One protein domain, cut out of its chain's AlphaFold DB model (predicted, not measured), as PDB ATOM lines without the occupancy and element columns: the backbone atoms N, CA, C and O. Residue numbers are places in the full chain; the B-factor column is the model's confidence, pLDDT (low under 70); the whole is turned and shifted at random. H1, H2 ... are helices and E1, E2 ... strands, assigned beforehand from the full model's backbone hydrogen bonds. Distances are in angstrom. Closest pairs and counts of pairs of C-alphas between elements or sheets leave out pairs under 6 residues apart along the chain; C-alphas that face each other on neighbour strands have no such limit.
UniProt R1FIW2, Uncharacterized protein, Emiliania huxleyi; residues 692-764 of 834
ATOM      1  N   TRP A 692      46.512   1.561 -13.321       51.34
ATOM      2  CA  TRP A 692      47.597   0.730 -13.869       51.34
ATOM      3  C   TRP A 692      47.760  -0.597 -13.108       51.34
ATOM      4  O   TRP A 692      47.946  -1.655 -13.709       51.34
ATOM      5  N   ARG A 693      47.612  -0.564 -11.773       47.00
ATOM      6  CA  ARG A 693      47.594  -1.780 -10.947       47.00
ATOM      7  C   ARG A 693      46.322  -2.600 -11.168       47.00
ATOM      8  O   ARG A 693      46.417  -3.815 -11.269       47.00
ATOM      9  N   ALA A 694      45.157  -1.965 -11.299       47.66
ATOM     10  CA  ALA A 694      43.904  -2.664 -11.588       47.66
ATOM     11  C   ALA A 694      43.909  -3.344 -12.971       47.66
ATOM     12  O   ALA A 694      43.467  -4.486 -13.074       47.66
ATOM     13  N   SER A 695      44.446  -2.695 -14.011       45.56
ATOM     14  CA  SER A 695      44.529  -3.272 -15.359       45.56
ATOM     15  C   SER A 695      45.458  -4.483 -15.412       45.56
ATOM     16  O   SER A 695      45.050  -5.509 -15.942       45.56
ATOM     17  N   HIS A 696      46.650  -4.417 -14.805       50.22
ATOM     18  CA  HIS A 696      47.551  -5.577 -14.765       50.22
ATOM     19  C   HIS A 696      47.056  -6.694 -13.836       50.22
ATOM     20  O   HIS A 696      47.273  -7.865 -14.126       50.22
ATOM     21  N   LEU A 697      46.342  -6.371 -12.750       49.12
ATOM     22  CA  LEU A 697      45.738  -7.395 -11.893       49.12
ATOM     23  C   LEU A 697      44.593  -8.113 -12.628       49.12
ATOM     24  O   LEU A 697      44.519  -9.336 -12.558       49.12
ATOM     25  N   LEU A 698      43.769  -7.389 -13.397       52.00
ATOM     26  CA  LEU A 698      42.769  -7.973 -14.304       52.00
ATOM     27  C   LEU A 698      43.402  -8.778 -15.449       52.00
ATOM     28  O   LEU A 698      42.878  -9.831 -15.790       52.00
ATOM     29  N   GLU A 699      44.515  -8.321 -16.024       48.91
ATOM     30  CA  GLU A 699      45.258  -9.019 -17.087       48.91
ATOM     31  C   GLU A 699      45.880 -10.331 -16.582       48.91
ATOM     32  O   GLU A 699      45.728 -11.371 -17.220       48.91
ATOM     33  N   ALA A 700      46.498 -10.323 -15.398       49.06
ATOM     34  CA  ALA A 700      47.007 -11.528 -14.747       49.06
ATOM     35  C   ALA A 700      45.873 -12.507 -14.386       49.06
ATOM     36  O   ALA A 700      45.995 -13.709 -14.624       49.06
ATOM     37  N   TRP A 701      44.737 -12.006 -13.881       51.53
ATOM     38  CA  TRP A 701      43.555 -12.838 -13.619       51.53
ATOM     39  C   TRP A 701      42.941 -13.408 -14.901       51.53
ATOM     40  O   TRP A 701      42.546 -14.571 -14.922       51.53
ATOM     41  N   ALA A 702      42.877 -12.620 -15.976       50.06
ATOM     42  CA  ALA A 702      42.391 -13.075 -17.273       50.06
ATOM     43  C   ALA A 702      43.303 -14.163 -17.852       50.06
ATOM     44  O   ALA A 702      42.788 -15.185 -18.295       50.06
ATOM     45  N   SER A 703      44.628 -13.996 -17.776       49.31
ATOM     46  CA  SER A 703      45.609 -15.021 -18.161       49.31
ATOM     47  C   SER A 703      45.408 -16.323 -17.377       49.31
ATOM     48  O   SER A 703      45.274 -17.385 -17.980       49.31
ATOM     49  N   HIS A 704      45.256 -16.247 -16.054       48.84
ATOM     50  CA  HIS A 704      45.049 -17.436 -15.222       48.84
ATOM     51  C   HIS A 704      43.670 -18.105 -15.434       48.84
ATOM     52  O   HIS A 704      43.508 -19.314 -15.271       48.84
ATOM     53  N   LEU A 705      42.655 -17.342 -15.858       49.28
ATOM     54  CA  LEU A 705      41.356 -17.878 -16.291       49.28
ATOM     55  C   LEU A 705      41.390 -18.460 -17.719       49.28
ATOM     56  O   LEU A 705      40.640 -19.398 -18.003       49.28
ATOM     57  N   LEU A 706      42.246 -17.928 -18.598       46.28
ATOM     58  CA  LEU A 706      42.485 -18.410 -19.965       46.28
ATOM     59  C   LEU A 706      43.156 -19.789 -19.961       46.28
ATOM     60  O   LEU A 706      42.693 -20.677 -20.680       46.28
ATOM     61  N   GLU A 707      44.159 -19.991 -19.099       51.44
ATOM     62  CA  GLU A 707      44.802 -21.294 -18.839       51.44
ATOM     63  C   GLU A 707      43.778 -22.388 -18.482       51.44
ATOM     64  O   GLU A 707      43.942 -23.552 -18.843       51.44
ATOM     65  N   GLY A 708      42.683 -22.016 -17.810       50.38
ATOM     66  CA  GLY A 708      41.661 -22.953 -17.349       50.38
ATOM     67  C   GLY A 708      40.666 -23.439 -18.413       50.38
ATOM     68  O   GLY A 708      40.059 -24.490 -18.205       50.38
ATOM     69  N   SER A 709      40.403 -22.676 -19.482       51.97
ATOM     70  CA  SER A 709      39.727 -23.138 -20.716       51.97
ATOM     71  C   SER A 709      39.458 -21.987 -21.696       51.97
ATOM     72  O   SER A 709      38.903 -20.953 -21.323       51.97
ATOM     73  N   ALA A 710      39.705 -22.215 -22.993       53.66
ATOM     74  CA  ALA A 710      39.519 -21.212 -24.053       53.66
ATOM     75  C   ALA A 710      38.120 -20.548 -24.074       53.66
ATOM     76  O   ALA A 710      38.003 -19.351 -24.337       53.66
ATOM     77  N   ARG A 711      37.058 -21.294 -23.724       52.16
ATOM     78  CA  ARG A 711      35.682 -20.765 -23.634       52.16
ATOM     79  C   ARG A 711      35.516 -19.687 -22.554       52.16
ATOM     80  O   ARG A 711      34.763 -18.742 -22.765       52.16
ATOM     81  N   ARG A 712      36.218 -19.788 -21.415       56.59
ATOM     82  CA  ARG A 712      36.137 -18.779 -20.338       56.59
ATOM     83  C   ARG A 712      36.743 -17.445 -20.772       56.59
ATOM     84  O   ARG A 712      36.153 -16.399 -20.510       56.59
ATOM     85  N   GLY A 713      37.856 -17.489 -21.503       62.75
ATOM     86  CA  GLY A 713      38.486 -16.299 -22.080       62.75
ATOM     87  C   GLY A 713      37.585 -15.537 -23.053       62.75
ATOM     88  O   GLY A 713      37.493 -14.314 -22.972       62.75
ATOM     89  N   GLN A 714      36.871 -16.253 -23.928       64.25
ATOM     90  CA  GLN A 714      35.963 -15.647 -24.910       64.25
ATOM     91  C   GLN A 714      34.837 -14.839 -24.245       64.25
ATOM     92  O   GLN A 714      34.586 -13.707 -24.655       64.25
ATOM     93  N   CYS A 715      34.219 -15.359 -23.179       63.47
ATOM     94  CA  CYS A 715      33.172 -14.641 -22.441       63.47
ATOM     95  C   CYS A 715      33.694 -13.369 -21.747       63.47
ATOM     96  O   CYS A 715      33.021 -12.338 -21.765       63.47
ATOM     97  N   VAL A 716      34.899 -13.416 -21.162       74.88
ATOM     98  CA  VAL A 716      35.527 -12.245 -20.521       74.88
ATOM     99  C   VAL A 716      35.883 -11.176 -21.560       74.88
ATOM    100  O   VAL A 716      35.612  -9.995 -21.342       74.88
ATOM    101  N   LEU A 717      36.432 -11.581 -22.710       74.31
ATOM    102  CA  LEU A 717      36.770 -10.664 -23.800       74.31
ATOM    103  C   LEU A 717      35.518 -10.016 -24.413       74.31
ATOM    104  O   LEU A 717      35.520  -8.809 -24.642       74.31
ATOM    105  N   ALA A 718      34.443 -10.783 -24.622       72.19
ATOM    106  CA  ALA A 718      33.169 -10.265 -25.120       72.19
ATOM    107  C   ALA A 718      32.580  -9.201 -24.176       72.19
ATOM    108  O   ALA A 718      32.341  -8.073 -24.605       72.19
ATOM    109  N   GLY A 719      32.454  -9.508 -22.878       82.81
ATOM    110  CA  GLY A 719      31.935  -8.553 -21.890       82.81
ATOM    111  C   GLY A 719      32.797  -7.290 -21.745       82.81
ATOM    112  O   GLY A 719      32.267  -6.197 -21.522       82.81
ATOM    113  N   LEU A 720      34.120  -7.398 -21.924       86.38
ATOM    114  CA  LEU A 720      35.019  -6.239 -21.971       86.38
ATOM    115  C   LEU A 720      34.776  -5.378 -23.222       86.38
ATOM    116  O   LEU A 720      34.682  -4.156 -23.106       86.38
ATOM    117  N   VAL A 721      34.637  -5.995 -24.399       86.31
ATOM    118  CA  VAL A 721      34.339  -5.290 -25.660       86.31
ATOM    119  C   VAL A 721      32.982  -4.586 -25.587       86.31
ATOM    120  O   VAL A 721      32.910  -3.397 -25.891       86.31
ATOM    121  N   GLU A 722      31.933  -5.258 -25.108       85.44
ATOM    122  CA  GLU A 722      30.610  -4.656 -24.887       85.44
ATOM    123  C   GLU A 722      30.681  -3.456 -23.934       85.44
ATOM    124  O   GLU A 722      30.178  -2.377 -24.251       85.44
ATOM    125  N   THR A 723      31.377  -3.602 -22.802       90.31
ATOM    126  CA  THR A 723      31.566  -2.515 -21.828       90.31
ATOM    127  C   THR A 723      32.276  -1.306 -22.449       90.31
ATOM    128  O   THR A 723      31.873  -0.166 -22.212       90.31
ATOM    129  N   LEU A 724      33.315  -1.528 -23.262       91.00
ATOM    130  CA  LEU A 724      34.074  -0.462 -23.930       91.00
ATOM    131  C   LEU A 724      33.296   0.208 -25.074       91.00
ATOM    132  O   LEU A 724      33.463   1.409 -25.301       91.00
ATOM    133  N   LEU A 725      32.435  -0.536 -25.775       88.38
ATOM    134  CA  LEU A 725      31.518   0.017 -26.774       88.38
ATOM    135  C   LEU A 725      30.451   0.891 -26.105       88.38
ATOM    136  O   LEU A 725      30.304   2.057 -26.472       88.38
ATOM    137  N   LEU A 726      29.785   0.382 -25.063       89.38
ATOM    138  CA  LEU A 726      28.796   1.133 -24.281       89.38
ATOM    139  C   LEU A 726      29.402   2.396 -23.652       89.38
ATOM    140  O   LEU A 726      28.794   3.463 -23.711       89.38
ATOM    141  N   ALA A 727      30.632   2.322 -23.136       93.44
ATOM    142  CA  ALA A 727      31.351   3.487 -22.623       93.44
ATOM    143  C   ALA A 727      31.593   4.585 -23.682       93.44
ATOM    144  O   ALA A 727      31.759   5.756 -23.340       93.44
ATOM    145  N   ARG A 728      31.608   4.240 -24.975       93.06
ATOM    146  CA  ARG A 728      31.751   5.207 -26.074       93.06
ATOM    147  C   ARG A 728      30.414   5.766 -26.570       93.06
ATOM    148  O   ARG A 728      30.413   6.879 -27.099       93.06
ATOM    149  N   CYS A 729      29.286   5.091 -26.346       90.44
ATOM    150  CA  CYS A 729      27.952   5.558 -26.750       90.44
ATOM    151  C   CYS A 729      27.595   6.938 -26.163       90.44
ATOM    152  O   CYS A 729      27.912   7.250 -25.013       90.44
ATOM    153  N   SER A 730      26.965   7.807 -26.963       94.00
ATOM    154  CA  SER A 730      26.591   9.177 -26.550       94.00
ATOM    155  C   SER A 730      25.388   9.236 -25.610       94.00
ATOM    156  O   SER A 730      25.282  10.182 -24.842       94.00
ATOM    157  N   ALA A 731      24.545   8.206 -25.629       90.88
ATOM    158  CA  ALA A 731      23.535   7.923 -24.621       90.88
ATOM    159  C   ALA A 731      23.518   6.409 -24.355       90.88
ATOM    160  O   ALA A 731      23.941   5.625 -25.210       90.88
ATOM    161  N   LEU A 732      23.036   6.000 -23.183       86.44
ATOM    162  CA  LEU A 732      22.898   4.594 -22.792       86.44
ATOM    163  C   LEU A 732      21.415   4.237 -22.681       86.44
ATOM    164  O   LEU A 732      20.759   4.636 -21.725       86.44
ATOM    165  N   VAL A 733      20.896   3.478 -23.648       88.12
ATOM    166  CA  VAL A 733      19.507   2.997 -23.663       88.12
ATOM    167  C   VAL A 733      19.518   1.480 -23.810       88.12
ATOM    168  O   VAL A 733      20.149   0.960 -24.729       88.12
ATOM    169  N   GLY A 734      18.844   0.770 -22.906       83.31
ATOM    170  CA  GLY A 734      18.758  -0.692 -22.950       83.31
ATOM    171  C   GLY A 734      18.564  -1.333 -21.579       83.31
ATOM    172  O   GLY A 734      18.488  -0.647 -20.561       83.31
ATOM    173  N   LYS A 735      18.502  -2.668 -21.562       83.19
ATOM    174  CA  LYS A 735      18.509  -3.487 -20.344       83.19
ATOM    175  C   LYS A 735      19.867  -4.177 -20.237       83.19
ATOM    176  O   LYS A 735      20.228  -4.970 -21.102       83.19
ATOM    177  N   PHE A 736      20.618  -3.866 -19.188       81.19
ATOM    178  CA  PHE A 736      21.997  -4.317 -18.989       81.19
ATOM    179  C   PHE A 736      22.156  -4.927 -17.595       81.19
ATOM    180  O   PHE A 736      21.412  -4.586 -16.678       81.19
ATOM    181  N   SER A 737      23.159  -5.786 -17.379       83.19
ATOM    182  CA  SER A 737      23.473  -6.203 -16.008       83.19
ATOM    183  C   SER A 737      23.962  -4.993 -15.201       83.19
ATOM    184  O   SER A 737      24.752  -4.177 -15.686       83.19
ATOM    185  N   SER A 738      23.520  -4.860 -13.946       80.44
ATOM    186  CA  SER A 738      23.813  -3.663 -13.138       80.44
ATOM    187  C   SER A 738      25.302  -3.494 -12.776       80.44
ATOM    188  O   SER A 738      25.692  -2.453 -12.243       80.44
ATOM    189  N   GLY A 739      26.143  -4.493 -13.065       83.19
ATOM    190  CA  GLY A 739      27.605  -4.382 -13.057       83.19
ATOM    191  C   GLY A 739      28.149  -3.775 -14.354       83.19
ATOM    192  O   GLY A 739      28.839  -2.757 -14.306       83.19
ATOM    193  N   LEU A 740      27.785  -4.355 -15.506       85.12
ATOM    194  CA  LEU A 740      28.202  -3.898 -16.840       85.12
ATOM    195  C   LEU A 740      27.759  -2.448 -17.097       85.12
ATOM    196  O   LEU A 740      28.567  -1.623 -17.518       85.12
ATOM    197  N   PHE A 741      26.515  -2.109 -16.740       86.00
ATOM    198  CA  PHE A 741      25.984  -0.748 -16.848       86.00
ATOM    199  C   PHE A 741      26.793   0.266 -16.030       86.00
ATOM    200  O   PHE A 741      27.235   1.279 -16.566       86.00
ATOM    201  N   ARG A 742      27.032  -0.013 -14.739       87.25
ATOM    202  CA  ARG A 742      27.783   0.895 -13.853       87.25
ATOM    203  C   ARG A 742      29.217   1.105 -14.339       87.25
ATOM    204  O   ARG A 742      29.714   2.225 -14.262       87.25
ATOM    205  N   LEU A 743      29.862   0.057 -14.858       90.94
ATOM    206  CA  LEU A 743      31.216   0.145 -15.402       90.94
ATOM    207  C   LEU A 743      31.250   0.949 -16.712       90.94
ATOM    208  O   LEU A 743      32.058   1.870 -16.829       90.94
ATOM    209  N   ALA A 744      30.342   0.679 -17.655       91.56
ATOM    210  CA  ALA A 744      30.226   1.442 -18.899       91.56
ATOM    211  C   ALA A 744      29.896   2.926 -18.647       91.56
ATOM    212  O   ALA A 744      30.511   3.806 -19.247       91.56
ATOM    213  N   TYR A 745      28.982   3.217 -17.717       91.38
ATOM    214  CA  TYR A 745      28.614   4.578 -17.315       91.38
ATOM    215  C   TYR A 745      29.796   5.335 -16.688       91.38
ATOM    216  O   TYR A 745      30.080   6.467 -17.078       91.38
ATOM    217  N   ALA A 746      30.538   4.701 -15.771       91.38
ATOM    218  CA  ALA A 746      31.727   5.295 -15.154       91.38
ATOM    219  C   ALA A 746      32.857   5.545 -16.170       91.38
ATOM    220  O   ALA A 746      33.484   6.605 -16.142       91.38
ATOM    221  N   LEU A 747      33.087   4.608 -17.096       92.69
ATOM    222  CA  LEU A 747      34.058   4.768 -18.182       92.69
ATOM    223  C   LEU A 747      33.639   5.865 -19.172       92.69
ATOM    224  O   LEU A 747      34.488   6.647 -19.591       92.69
ATOM    225  N   SER A 748      32.347   5.974 -19.504       93.56
ATOM    226  CA  SER A 748      31.815   7.048 -20.357       93.56
ATOM    227  C   SER A 748      31.996   8.419 -19.705       93.56
ATOM    228  O   SER A 748      32.548   9.328 -20.325       93.56
ATOM    229  N   ALA A 749      31.652   8.543 -18.418       91.38
ATOM    230  CA  ALA A 749      31.853   9.764 -17.645       91.38
ATOM    231  C   ALA A 749      33.329  10.198 -17.603       91.38
ATOM    232  O   ALA A 749      33.645  11.358 -17.872       91.38
ATOM    233  N   ALA A 750      34.242   9.257 -17.335       88.88
ATOM    234  CA  ALA A 750      35.682   9.511 -17.327       88.88
ATOM    235  C   ALA A 750      36.245   9.847 -18.722       88.88
ATOM    236  O   ALA A 750      37.164  10.653 -18.835       88.88
ATOM    237  N   HIS A 751      35.698   9.255 -19.790       87.00
ATOM    238  CA  HIS A 751      36.136   9.505 -21.164       87.00
ATOM    239  C   HIS A 751      35.647  10.856 -21.711       87.00
ATOM    240  O   HIS A 751      36.355  11.476 -22.506       87.00
ATOM    241  N   LYS A 752      34.449  11.299 -21.309       90.19
ATOM    242  CA  LYS A 752      33.749  12.457 -21.892       90.19
ATOM    243  C   LYS A 752      33.787  13.718 -21.027       90.19
ATOM    244  O   LYS A 752      33.363  14.770 -21.491       90.19
ATOM    245  N   GLY A 753      34.265  13.622 -19.785       90.19
ATOM    246  CA  GLY A 753      34.269  14.738 -18.831       90.19
ATOM    247  C   GLY A 753      32.875  15.125 -18.318       90.19
ATOM    248  O   GLY A 753      32.713  16.191 -17.732       90.19
ATOM    249  N   GLY A 754      31.867  14.278 -18.539       88.00
ATOM    250  CA  GLY A 754      30.471  14.537 -18.199       88.00
ATOM    251  C   GLY A 754      29.629  13.266 -18.284       88.00
ATOM    252  O   GLY A 754      29.974  12.327 -19.002       88.00
ATOM    253  N   LEU A 755      28.539  13.219 -17.519       88.62
ATOM    254  CA  LEU A 755      27.657  12.054 -17.443       88.62
ATOM    255  C   LEU A 755      26.849  11.909 -18.750       88.62
ATOM    256  O   LEU A 755      26.210  12.880 -19.158       88.62
ATOM    257  N   PRO A 756      26.839  10.736 -19.414       86.62
ATOM    258  CA  PRO A 756      25.980  10.526 -20.575       86.62
ATOM    259  C   PRO A 756      24.501  10.447 -20.146       86.62
ATOM    260  O   PRO A 756      24.209   9.869 -19.092       86.62
ATOM    261  N   PRO A 757      23.553  10.937 -20.969       85.25
ATOM    262  CA  PRO A 757      22.136  10.623 -20.807       85.25
ATOM    263  C   PRO A 757      21.919   9.107 -20.765       85.25
ATOM    264  O   PRO A 757      22.497   8.369 -21.573       85.25
ATOM    265  N   TYR A 758      21.091   8.633 -19.836       85.31
ATOM    266  CA  TYR A 758      20.795   7.212 -19.683       85.31
ATOM    267  C   TYR A 758      19.298   6.958 -19.497       85.31
ATOM    268  O   TYR A 758      18.594   7.756 -18.885       85.31
ATOM    269  N   LEU A 759      18.838   5.816 -20.001       81.19
ATOM    270  CA  LEU A 759      17.505   5.270 -19.783       81.19
ATOM    271  C   LEU A 759      17.643   3.758 -19.588       81.19
ATOM    272  O   LEU A 759      17.951   3.029 -20.536       81.19
ATOM    273  N   SER A 760      17.437   3.289 -18.358       79.94
ATOM    274  CA  SER A 760      17.416   1.851 -18.078       79.94
ATOM    275  C   SER A 760      16.048   1.284 -18.441       79.94
ATOM    276  O   SER A 760      15.029   1.790 -17.974       79.94
ATOM    277  N   LEU A 761      16.011   0.236 -19.263       73.06
ATOM    278  CA  LEU A 761      14.777  -0.470 -19.624       73.06
ATOM    279  C   LEU A 761      14.493  -1.604 -18.625       73.06
ATOM    280  O   LEU A 761      14.325  -2.773 -18.991       73.06
ATOM    281  N   ASP A 762      14.476  -1.248 -17.342       62.50
ATOM    282  CA  ASP A 762      14.176  -2.164 -16.245       62.50
ATOM    283  C   ASP A 762      12.662  -2.382 -16.131       62.50
ATOM    284  O   ASP A 762      11.942  -1.675 -15.433       62.50
ATOM    285  N   ALA A 763      12.179  -3.410 -16.835       42.09
ATOM    286  CA  ALA A 763      10.888  -4.043 -16.553       42.09
ATOM    287  C   ALA A 763      10.794  -4.438 -15.055       42.09
ATOM    288  O   ALA A 763      11.839  -4.743 -14.473       42.09
ATOM    289  N   PRO A 764       9.589  -4.500 -14.444       40.94
ATOM    290  CA  PRO A 764       9.355  -4.350 -12.991       40.94
ATOM    291  C   PRO A 764       9.761  -5.545 -12.091       40.94
ATOM    292  O   PRO A 764       9.019  -5.970 -11.213       40.94
TER     293      PRO A 764
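Overview. This is residues 692 to 764 of the 834 residues of an uncharacterized protein of Emiliania huxleyi (UniProt R1FIW2). A long helix, H2, joins two ends of a loose, flat model: at one end H1 folds back from it in an open V, and at the other H3 crosses it beside a small pair of parallel strands, E1 and E2. Residues 692 to 701 of H1 stick out free. The printed part has 73 residues, in the order H1, H2, E1, H3, E2, and is mostly helix. It is loose, with a radius of gyration of the C-alphas of 14.2 A, and spans 39 by 31 by 17 A.

Along the chain. Find C-alpha 692 at (47.597, 0.730, -13.869); from there H1 runs through residues 692 to 708, 24.7 A long. H2, residues 710 to 728, covers 27.6 A. Next come E1, residues 732 to 734, 6.7 A, and H3, residues 738 to 752, 20.9 A. E2, residues 758 to 760, 6.5 A, ends at C-alpha 760, (17.416, 1.851, -18.078).

Arrangement. H1 and H2 form a helical hairpin, opposite ways at a shallow tilt of 32 degrees, only just short of steep. They touch through residues 702 to 706 and 712 to 716 alone; look at the closest C-alphas, Leu 706 and Gly 713, 5.0 A apart. H3 touches H2, the same way at a steep tilt of 47 degrees, closest at the C-alphas of Ala 727 and Ser 748, 4.2 A. H1 and H3 are apart. E1, H3 and E2 make a strand-helix-strand unit, two parallel neighbour strands with a helix between, its crossover right-handed. Across the strands, N 759 and O 732 are within hydrogen-bond range at 2.8 A. In H2 every O i to N i+4 pair is within range; H1 has 12 of 13, H3 10 of 11.

Size, cuts and confidence. The farthest C-alphas, Glu 707 and Pro 764, are 39.7 A apart. The printed part has no cut, and its four links are tight. Look for pLDDT under 70 at residues 692 to 715 and 762 to 764; the mean of the printed part is 73.5.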